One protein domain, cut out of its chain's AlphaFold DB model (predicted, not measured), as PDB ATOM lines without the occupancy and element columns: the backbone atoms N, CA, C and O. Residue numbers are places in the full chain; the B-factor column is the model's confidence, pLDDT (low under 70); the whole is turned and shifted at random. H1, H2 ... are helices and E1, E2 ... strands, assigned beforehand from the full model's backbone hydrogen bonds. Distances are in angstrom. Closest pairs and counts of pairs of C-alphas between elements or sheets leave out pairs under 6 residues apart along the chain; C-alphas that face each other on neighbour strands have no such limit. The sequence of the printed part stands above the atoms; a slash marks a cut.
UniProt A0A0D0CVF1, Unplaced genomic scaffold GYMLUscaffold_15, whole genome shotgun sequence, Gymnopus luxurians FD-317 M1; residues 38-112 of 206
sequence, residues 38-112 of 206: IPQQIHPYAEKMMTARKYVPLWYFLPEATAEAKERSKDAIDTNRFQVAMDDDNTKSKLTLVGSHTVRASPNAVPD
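This is residues 38 to 112 of the 206 residues of an uncharacterized protein of Gymnopus luxurians FD-317 M1 (UniProt A0A0D0CVF1). Three helices, H1, H2 and H3, form a loosely gathered cluster at one side, and a long hairpin of two strands, E1 and E2, stands off from it as an arm, leaving an open gap as in a U. The base of the U is made by residues 76 to 81, and residues 100 to 112, with no named element, run from the end of the hairpin back to the helices; the hairpin's tip, residues 88 to 93, sticks out free. The printed part has 75 residues, with three named helices and two named strands in the order H1 H2 H3 E1 E2; the sheet is E1 - E2, antiparallel, and the class is mixed. It is only just compact, close to loose, with a radius of gyration of the C-alphas of 13.3 A and spans of 40 by 32 by 21 A.

Start with H1, residues 44 to 51, and go on to H2, residues 58 to 61: they are close but not clearly touching, the closest C-alphas being those of Ala 46 and Tyr 60, 6.3 A apart. H3, residues 63 to 75, is close to H2 but not clearly touching it, with the C-alphas of Trp 59 and Ala 65 closest at 6.6 A. H1 and H3 are also close but not clearly touching, closest at the C-alphas of Pro 44 and Ala 69, 7.0 A; they run opposite ways at a steep tilt of 66 degrees. In H1 and H3 every O i to N i+4 pair is within hydrogen-bond range; H2 is too short for such a pair. Next come E1, residues 82 to 89, and E2, residues 92 to 99, an antiparallel hairpin at 155 degrees. Look for N 85 and O 96, 2.8 A apart, and N 94 and O 87, 3.0 A apart, within hydrogen-bond range. Both strands are apart from H1 and H2, and E2 is apart from H3.

Find C-alpha 44 at (117.764, 142.110, 174.899), where H1 begins; it runs 10.6 A to C-alpha 51. H2 follows, Leu 58 to Phe 61. H3 runs 18.8 A from Pro 63 to C-alpha 75 at (120.392, 131.976, 183.152). E1 runs 21.9 A from Phe 82 to Asp 89, and E2 runs 22.0 A from Lys 92 to C-alpha 99 at (114.762, 139.864, 189.276).

The C-alphas of Ile 38 and Thr 91 are the two farthest apart, 43.9 A. The printed part has no cut. The links H2 to H3 and E1 to E2 are tight, those from H1 to H2 and from H3 to E1 short. The mean pLDDT of the printed part is 76.7; look for values under 70 at residues 39 to 40, 73 to 83, 85 to 94 and 97 to 102.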
ATOM      1  N   ILE A  38     116.893 131.694 161.167       71.62
ATOM      2  CA  ILE A  38     116.706 132.031 162.580       71.62
ATOM      3  C   ILE A  38     117.161 133.486 162.729       71.62
ATOM      4  O   ILE A  38     118.310 133.771 162.378       71.62
ATOM      5  N   PRO A  39     116.302 134.406 163.207       66.44
ATOM      6  CA  PRO A  39     116.689 135.795 163.404       66.44
ATOM      7  C   PRO A  39     117.946 135.895 164.265       66.44
ATOM      8  O   PRO A  39     118.087 135.188 165.266       66.44
ATOM      9  N   GLN A  40     118.874 136.768 163.872       67.38
ATOM     10  CA  GLN A  40     120.064 137.021 164.669       67.38
ATOM     11  C   GLN A  40     119.635 137.602 166.018       67.38
ATOM     12  O   GLN A  40     119.037 138.672 166.090       67.38
ATOM     13  N   GLN A  41     119.934 136.871 167.089       75.38
ATOM     14  CA  GLN A  41     119.602 137.292 168.440       75.38
ATOM     15  C   GLN A  41     120.546 138.420 168.858       75.38
ATOM     16  O   GLN A  41     121.717 138.177 169.144       75.38
ATOM     17  N   ILE A  42     120.043 139.650 168.886       85.62
ATOM     18  CA  ILE A  42     120.744 140.770 169.514       85.62
ATOM     19  C   ILE A  42     120.532 140.734 171.031       85.62
ATOM     20  O   ILE A  42     119.630 140.071 171.544       85.62
ATOM     21  N   HIS A  43     121.379 141.444 171.772       89.19
ATOM     22  CA  HIS A  43     121.239 141.511 173.220       89.19
ATOM     23  C   HIS A  43     119.889 142.156 173.614       89.19
ATOM     24  O   HIS A  43     119.592 143.240 173.107       89.19
ATOM     25  N   PRO A  44     119.101 141.593 174.556       87.56
ATOM     26  CA  PRO A  44     117.764 142.110 174.899       87.56
ATOM     27  C   PRO A  44     117.748 143.587 175.316       87.56
ATOM     28  O   PRO A  44     116.798 144.321 175.058       87.56
ATOM     29  N   TYR A  45     118.829 144.052 175.955       89.56
ATOM     30  CA  TYR A  45     118.997 145.473 176.279       89.56
ATOM     31  C   TYR A  45     119.086 146.351 175.031       89.56
ATOM     32  O   TYR A  45     118.451 147.401 174.980       89.56
ATOM     33  N   ALA A  46     119.843 145.914 174.025       91.62
ATOM     34  CA  ALA A  46     119.944 146.629 172.765       91.62
ATOM     35  C   ALA A  46     118.603 146.622 172.036       91.62
ATOM     36  O   ALA A  46     118.177 147.677 171.594       91.62
ATOM     37  N   GLU A  47     117.898 145.489 172.005       91.25
ATOM     38  CA  GLU A  47     116.550 145.400 171.432       91.25
ATOM     39  C   GLU A  47     115.605 146.435 172.052       91.25
ATOM     40  O   GLU A  47     115.082 147.294 171.345       91.25
ATOM     41  N   LYS A  48     115.496 146.452 173.387       91.31
ATOM     42  CA  LYS A  48     114.673 147.424 174.123       91.31
ATOM     43  C   LYS A  48     115.017 148.873 173.766       91.31
ATOM     44  O   LYS A  48     114.126 149.711 173.627       91.31
ATOM     45  N   MET A  49     116.305 149.189 173.669       92.75
ATOM     46  CA  MET A  49     116.764 150.549 173.394       92.75
ATOM     47  C   MET A  49     116.574 150.942 171.922       92.75
ATOM     48  O   MET A  49     116.202 152.084 171.660       92.75
ATOM     49  N   MET A  50     116.742 150.004 170.986       94.00
ATOM     50  CA  MET A  50     116.476 150.211 169.558       94.00
ATOM     51  C   MET A  50     114.987 150.432 169.296       94.00
ATOM     52  O   MET A  50     114.638 151.387 168.605       94.00
ATOM     53  N   THR A  51     114.101 149.649 169.923       93.25
ATOM     54  CA  THR A  51     112.646 149.888 169.875       93.25
ATOM     55  C   THR A  51     112.287 151.268 170.426       93.25
ATOM     56  O   THR A  51     111.431 151.960 169.885       93.25
ATOM     57  N   ALA A  52     112.983 151.720 171.472       92.81
ATOM     58  CA  ALA A  52     112.810 153.058 172.029       92.81
ATOM     59  C   ALA A  52     113.515 154.176 171.227       92.81
ATOM     60  O   ALA A  52     113.451 155.332 171.647       92.81
ATOM     61  N   ARG A  53     114.199 153.854 170.113       93.88
ATOM     62  CA  ARG A  53     115.024 154.772 169.296       93.88
ATOM     63  C   ARG A  53     116.069 155.545 170.105       93.88
ATOM     64  O   ARG A  53     116.381 156.696 169.803       93.88
ATOM     65  N   LYS A  54     116.597 154.924 171.157       94.31
ATOM     66  CA  LYS A  54     117.618 155.513 172.025       94.31
ATOM     67  C   LYS A  54     119.012 155.102 171.584       94.31
ATOM     68  O   LYS A  54     119.196 154.081 170.929       94.31
ATOM     69  N   TYR A  55     120.001 155.877 172.015       94.31
ATOM     70  CA  TYR A  55     121.400 155.540 171.797       94.31
ATOM     71  C   TYR A  55     121.742 154.168 172.403       94.31
ATOM     72  O   TYR A  55     121.508 153.915 173.588       94.31
ATOM     73  N   VAL A  56     122.356 153.311 171.588       94.19
ATOM     74  CA  VAL A  56     122.896 152.005 171.984       94.19
ATOM     75  C   VAL A  56     124.364 151.944 171.574       94.19
ATOM     76  O   VAL A  56     124.645 152.188 170.398       94.19
ATOM     77  N   PRO A  57     125.299 151.617 172.487       95.31
ATOM     78  CA  PRO A  57     126.698 151.385 172.127       95.31
ATOM     79  C   PRO A  57     126.841 150.284 171.074       95.31
ATOM     80  O   PRO A  57     126.172 149.251 171.165       95.31
ATOM     81  N   LEU A  58     127.746 150.465 170.108       95.88
ATOM     82  CA  LEU A  58     127.916 149.519 169.002       95.88
ATOM     83  C   LEU A  58     128.374 148.139 169.462       95.88
ATOM     84  O   LEU A  58     128.119 147.146 168.784       95.88
ATOM     85  N   TRP A  59     129.009 148.072 170.630       96.12
ATOM     86  CA  TRP A  59     129.454 146.824 171.227       96.12
ATOM     87  C   TRP A  59     128.337 145.773 171.307       96.12
ATOM     88  O   TRP A  59     128.588 144.598 171.062       96.12
ATOM     89  N   TYR A  60     127.081 146.178 171.538       95.19
ATOM     90  CA  TYR A  60     125.952 145.241 171.599       95.19
ATOM     91  C   TYR A  60     125.638 144.515 170.283       95.19
ATOM     92  O   TYR A  60     124.907 143.525 170.284       95.19
ATOM     93  N   PHE A  61     126.169 145.016 169.173       94.50
ATOM     94  CA  PHE A  61     125.986 144.476 167.830       94.50
ATOM     95  C   PHE A  61     127.179 143.624 167.381       94.50
ATOM     96  O   PHE A  61     127.182 143.098 166.264       94.50
ATOM     97  N   LEU A  62     128.179 143.469 168.254       94.19
ATOM     98  CA  LEU A  62     129.317 142.591 168.049       94.19
ATOM     99  C   LEU A  62     128.995 141.124 168.420       94.19
ATOM    100  O   LEU A  62     128.085 140.852 169.217       94.19
ATOM    101  N   PRO A  63     129.745 140.150 167.865       90.00
ATOM    102  CA  PRO A  63     129.594 138.733 168.202       90.00
ATOM    103  C   PRO A  63     129.736 138.424 169.699       90.00
ATOM    104  O   PRO A  63     129.043 137.550 170.215       90.00
ATOM    105  N   GLU A  64     130.593 139.155 170.407       90.50
ATOM    106  CA  GLU A  64     130.865 139.004 171.836       90.50
ATOM    107  C   GLU A  64     129.603 139.283 172.665       90.50
ATOM    108  O   GLU A  64     129.216 138.480 173.513       90.50
ATOM    109  N   ALA A  65     128.888 140.367 172.351       88.75
ATOM    110  CA  ALA A  65     127.620 140.689 172.997       88.75
ATOM    111  C   ALA A  65     126.514 139.682 172.650       88.75
ATOM    112  O   ALA A  65     125.647 139.395 173.477       88.75
ATOM    113  N   THR A  66     126.555 139.113 171.442       85.06
ATOM    114  CA  THR A  66     125.636 138.042 171.027       85.06
ATOM    115  C   THR A  66     125.887 136.758 171.823       85.06
ATOM    116  O   THR A  66     124.939 136.079 172.223       85.06
ATOM    117  N   ALA A  67     127.151 136.414 172.081       86.56
ATOM    118  CA  ALA A  67     127.510 135.283 172.932       86.56
ATOM    119  C   ALA A  67     127.025 135.503 174.374       86.56
ATOM    120  O   ALA A  67     126.369 134.621 174.932       86.56
ATOM    121  N   GLU A  68     127.234 136.703 174.925       85.94
ATOM    122  CA  GLU A  68     126.736 137.058 176.258       85.94
ATOM    123  C   GLU A  68     125.201 137.000 176.334       85.94
ATOM    124  O   GLU A  68     124.640 136.462 177.289       85.94
ATOM    125  N   ALA A  69     124.498 137.499 175.314       82.44
ATOM    126  CA  ALA A  69     123.039 137.450 175.254       82.44
ATOM    127  C   ALA A  69     122.504 136.009 175.305       82.44
ATOM    128  O   ALA A  69     121.522 135.731 176.000       82.44
ATOM    129  N   LYS A  70     123.169 135.083 174.603       80.56
ATOM    130  CA  LYS A  70     122.822 133.655 174.624       80.56
ATOM    131  C   LYS A  70     123.044 133.030 175.995       80.56
ATOM    132  O   LYS A  70     122.250 132.187 176.401       80.56
ATOM    133  N   GLU A  71     124.097 133.421 176.704       79.69
ATOM    134  CA  GLU A  71     124.377 132.927 178.053       79.69
ATOM    135  C   GLU A  71     123.360 133.460 179.069       79.69
ATOM    136  O   GLU A  71     122.703 132.676 179.750       79.69
ATOM    137  N   ARG A  72     123.085 134.769 179.050       73.19
ATOM    138  CA  ARG A  72     122.040 135.385 179.886       73.19
ATOM    139  C   ARG A  72     120.657 134.788 179.646       73.19
ATOM    140  O   ARG A  72     119.876 134.645 180.584       73.19
ATOM    141  N   SER A  73     120.342 134.431 178.402       69.06
ATOM    142  CA  SER A  73     119.080 133.765 178.071       69.06
ATOM    143  C   SER A  73     118.957 132.379 178.710       69.06
ATOM    144  O   SER A  73     117.835 131.952 178.971       69.06
ATOM    145  N   LYS A  74     120.068 131.672 178.948       65.81
ATOM    146  CA  LYS A  74     120.062 130.391 179.670       65.81
ATOM    147  C   LYS A  74     119.859 130.618 181.167       65.81
ATOM    148  O   LYS A  74     119.060 129.914 181.775       65.81
ATOM    149  N   ASP A  75     120.505 131.637 181.728       61.69
ATOM    150  CA  ASP A  75     120.392 131.976 183.152       61.69
ATOM    151  C   ASP A  75     119.001 132.496 183.538       61.69
ATOM    152  O   ASP A  75     118.526 132.247 184.644       61.69
ATOM    153  N   ALA A  76     118.309 133.183 182.622       57.50
ATOM    154  CA  ALA A  76     116.950 133.688 182.834       57.50
ATOM    155  C   ALA A  76     115.890 132.582 183.022       57.50
ATOM    156  O   ALA A  76     114.774 132.881 183.450       57.50
ATOM    157  N   ILE A  77     116.224 131.318 182.733       56.81
ATOM    158  CA  ILE A  77     115.366 130.155 183.012       56.81
ATOM    159  C   ILE A  77     115.243 129.927 184.532       56.81
ATOM    160  O   ILE A  77     114.233 129.396 184.995       56.81
ATOM    161  N   ASP A  78     116.222 130.375 185.326       55.00
ATOM    162  CA  ASP A  78     116.206 130.261 186.784       55.00
ATOM    163  C   ASP A  78     115.513 131.482 187.426       55.00
ATOM    164  O   ASP A  78     116.132 132.465 187.848       55.00
ATOM    165  N   THR A  79     114.176 131.436 187.478       55.62
ATOM    166  CA  THR A  79     113.295 132.527 187.946       55.62
ATOM    167  C   THR A  79     113.504 132.963 189.402       55.62
ATOM    168  O   THR A  79     112.992 134.013 189.788       55.62
ATOM    169  N   ASN A  80     114.267 132.216 190.207       59.81
ATOM    170  CA  ASN A  80     114.460 132.486 191.637       59.81
ATOM    171  C   ASN A  80     115.725 133.294 191.974       59.81
ATOM    172  O   ASN A  80     116.063 133.455 193.148       59.81
ATOM    173  N   ARG A  81     116.437 133.827 190.977       59.25
ATOM    174  CA  ARG A  81     117.649 134.625 191.207       59.25
ATOM    175  C   ARG A  81     117.323 136.121 191.239       59.25
ATOM    176  O   ARG A  81     116.809 136.665 190.260       59.25
ATOM    177  N   PHE A  82     117.697 136.815 192.311       64.12
ATOM    178  CA  PHE A  82     117.660 138.280 192.394       64.12
ATOM    179  C   PHE A  82     119.060 138.862 192.217       64.12
ATOM    180  O   PHE A  82     120.047 138.271 192.653       64.12
ATOM    181  N   GLN A  83     119.143 140.030 191.588       61.03
ATOM    182  CA  GLN A  83     120.381 140.773 191.397       61.03
ATOM    183  C   GLN A  83     120.244 142.176 191.978       61.03
ATOM    184  O   GLN A  83     119.161 142.762 192.002       61.03
ATOM    185  N   VAL A  84     121.363 142.715 192.450       71.38
ATOM    186  CA  VAL A  84     121.447 144.084 192.953       71.38
ATOM    187  C   VAL A  84     121.856 145.000 191.799       71.38
ATOM    188  O   VAL A  84     122.902 144.812 191.172       71.38
ATOM    189  N   ALA A  85     121.020 145.987 191.499       65.44
ATOM    190  CA  ALA A  85     121.288 147.036 190.530       65.44
ATOM    191  C   ALA A  85     121.569 148.362 191.245       65.44
ATOM    192  O   ALA A  85     120.882 148.723 192.199       65.44
ATOM    193  N   MET A  86     122.582 149.080 190.765       67.44
ATOM    194  CA  MET A  86     122.820 150.480 191.105       67.44
ATOM    195  C   MET A  86     122.384 151.334 189.923       67.44
ATOM    196  O   MET A  86     122.744 151.022 188.785       67.44
ATOM    197  N   ASP A  87     121.602 152.361 190.222       61.06
ATOM    198  CA  ASP A  87     121.221 153.423 189.299       61.06
ATOM    199  C   ASP A  87     121.975 154.683 189.735       61.06
ATOM    200  O   ASP A  87     121.771 155.164 190.856       61.06
ATOM    201  N   ASP A  88     122.894 155.152 188.894       53.41
ATOM    202  CA  ASP A  88     123.642 156.388 189.119       53.41
ATOM    203  C   ASP A  88     122.941 157.509 188.358       53.41
ATOM    204  O   ASP A  88     123.204 157.763 187.183       53.41
ATOM    205  N   ASP A  89     122.013 158.169 189.044       46.75
ATOM    206  CA  ASP A  89     121.547 159.487 188.638       46.75
ATOM    207  C   ASP A  89     122.371 160.525 189.408       46.75
ATOM    208  O   ASP A  89     122.606 160.353 190.608       46.75
ATOM    209  N   ASN A  90     122.823 161.582 188.723       49.75
ATOM    210  CA  ASN A  90     123.966 162.469 189.041       49.75
ATOM    211  C   ASN A  90     123.890 163.226 190.396       49.75
ATOM    212  O   ASN A  90     124.669 164.131 190.674       49.75
ATOM    213  N   THR A  91     122.923 162.897 191.249       51.62
ATOM    214  CA  THR A  91     122.748 163.443 192.601       51.62
ATOM    215  C   THR A  91     122.384 162.412 193.677       51.62
ATOM    216  O   THR A  91     122.481 162.761 194.854       51.62
ATOM    217  N   LYS A  92     121.993 161.164 193.348       47.62
ATOM    218  CA  LYS A  92     121.687 160.093 194.326       47.62
ATOM    219  C   LYS A  92     121.849 158.695 193.710       47.62
ATOM    220  O   LYS A  92     121.011 158.285 192.913       47.62
ATOM    221  N   SER A  93     122.832 157.920 194.168       56.53
ATOM    222  CA  SER A  93     122.944 156.502 193.803       56.53
ATOM    223  C   SER A  93     121.834 155.692 194.484       56.53
ATOM    224  O   SER A  93     121.735 155.655 195.715       56.53
ATOM    225  N   LYS A  94     120.971 155.044 193.694       66.44
ATOM    226  CA  LYS A  94     119.867 154.215 194.199       66.44
ATOM    227  C   LYS A  94     120.204 152.736 194.028       66.44
ATOM    228  O   LYS A  94     120.399 152.261 192.913       66.44
ATOM    229  N   LEU A  95     120.219 151.993 195.134       70.81
ATOM    230  CA  LEU A  95     120.342 150.535 195.119       70.81
ATOM    231  C   LEU A  95     118.946 149.905 194.985       70.81
ATOM    232  O   LEU A  95     118.047 150.218 195.764       70.81
ATOM    233  N   THR A  96     118.749 149.016 194.014       73.94
ATOM    234  CA  THR A  96     117.487 148.289 193.816       73.94
ATOM    235  C   THR A  96     117.735 146.796 193.646       73.94
ATOM    236  O   THR A  96     118.702 146.377 193.016       73.94
ATOM    237  N   LEU A  97     116.866 145.974 194.234       66.00
ATOM    238  CA  LEU A  97     116.819 144.535 193.980       66.00
ATOM    239  C   LEU A  97     115.893 144.292 192.795       66.00
ATOM    240  O   LEU A  97     114.723 144.671 192.826       66.00
ATOM    241  N   VAL A  98     116.423 143.662 191.757       65.88
ATOM    242  CA  VAL A  98     115.692 143.334 190.536       65.88
ATOM    243  C   VAL A  98     115.764 141.833 190.285       65.88
ATOM    244  O   VAL A  98     116.744 141.175 190.635       65.88
ATOM    245  N   GLY A  99     114.711 141.260 189.707       60.81
ATOM    246  CA  GLY A  99     114.762 139.864 189.276       60.81
ATOM    247  C   GLY A  99     115.819 139.680 188.182       60.81
ATOM    248  O   GLY A  99     116.003 140.560 187.344       60.81
ATOM    249  N   SER A 100     116.495 138.530 188.143       59.44
ATOM    250  CA  SER A 100     117.525 138.237 187.120       59.44
ATOM    251  C   SER A 100     117.002 138.289 185.682       59.44
ATOM    252  O   SER A 100     117.785 138.419 184.750       59.44
ATOM    253  N   HIS A 101     115.682 138.229 185.504       58.25
ATOM    254  CA  HIS A 101     115.003 138.370 184.219       58.25
ATOM    255  C   HIS A 101     114.884 139.828 183.737       58.25
ATOM    256  O   HIS A 101     114.421 140.067 182.622       58.25
ATOM    257  N   THR A 102     115.257 140.827 184.548       61.72
ATOM    258  CA  THR A 102     115.205 142.225 184.103       61.72
ATOM    259  C   THR A 102     116.280 142.519 183.059       61.72
ATOM    260  O   THR A 102     117.462 142.238 183.247       61.72
ATOM    261  N   VAL A 103     115.858 143.125 181.951       70.31
ATOM    262  CA  VAL A 103     116.739 143.547 180.861       70.31
ATOM    263  C   VAL A 103     117.622 144.714 181.328       70.31
ATOM    264  O   VAL A 103     117.149 145.850 181.423       70.31
ATOM    265  N   ARG A 104     118.903 144.437 181.607       76.25
ATOM    266  CA  ARG A 104     119.923 145.414 182.032       76.25
ATOM    267  C   ARG A 104     121.057 145.513 181.010       76.25
ATOM    268  O   ARG A 104     121.318 144.566 180.269       76.25
ATOM    269  N   ALA A 105     121.734 146.658 181.002       83.62
ATOM    270  CA  ALA A 105     123.000 146.822 180.305       83.62
ATOM    271  C   ALA A 105     124.041 145.796 180.795       83.62
ATOM    272  O   ALA A 105     124.109 145.489 181.989       83.62
ATOM    273  N   SER A 106     124.845 145.275 179.871       86.50
ATOM    274  CA  SER A 106     125.995 144.433 180.192       86.50
ATOM    275  C   SER A 106     127.087 145.268 180.878       86.50
ATOM    276  O   SER A 106     127.357 146.382 180.423       86.50
ATOM    277  N   PRO A 107     127.753 144.746 181.928       85.62
ATOM    278  CA  PRO A 107     128.942 145.378 182.497       85.62
ATOM    279  C   PRO A 107     130.145 145.347 181.539       85.62
ATOM    280  O   PRO A 107     131.085 146.108 181.732       85.62
ATOM    281  N   ASN A 108     130.113 144.495 180.509       89.44
ATOM    282  CA  ASN A 108     131.152 144.397 179.481       89.44
ATOM    283  C   ASN A 108     130.925 145.380 178.325       89.44
ATOM    284  O   ASN A 108     131.759 145.466 177.423       89.44
ATOM    285  N   ALA A 109     129.794 146.092 178.315       91.38
ATOM    286  CA  ALA A 109     129.488 147.034 177.255       91.38
ATOM    287  C   ALA A 109     130.477 148.200 177.273       91.38
ATOM    288  O   ALA A 109     130.547 148.954 178.242       91.38
ATOM    289  N   VAL A 110     131.203 148.367 176.170       92.88
ATOM    290  CA  VAL A 110     132.120 149.494 175.982       92.88
ATOM    291  C   VAL A 110     131.453 150.612 175.176       92.88
ATOM    292  O   VAL A 110     130.630 150.328 174.296       92.88
ATOM    293  N   PRO A 111     131.772 151.886 175.466       93.56
ATOM    294  CA  PRO A 111     131.318 153.005 174.652       93.56
ATOM    295  C   PRO A 111     131.991 152.978 173.277       93.56
ATOM    296  O   PRO A 111     133.068 152.406 173.108       93.56
ATOM    297  N   ASP A 112     131.378 153.643 172.299       95.56
ATOM    298  CA  ASP A 112     131.902 153.674 170.930       95.56
ATOM    299  C   ASP A 112     133.296 154.293 170.833       95.56
ATOM    300  O   ASP A 112     134.097 153.851 170.020       95.56
TER     301      ASP A 112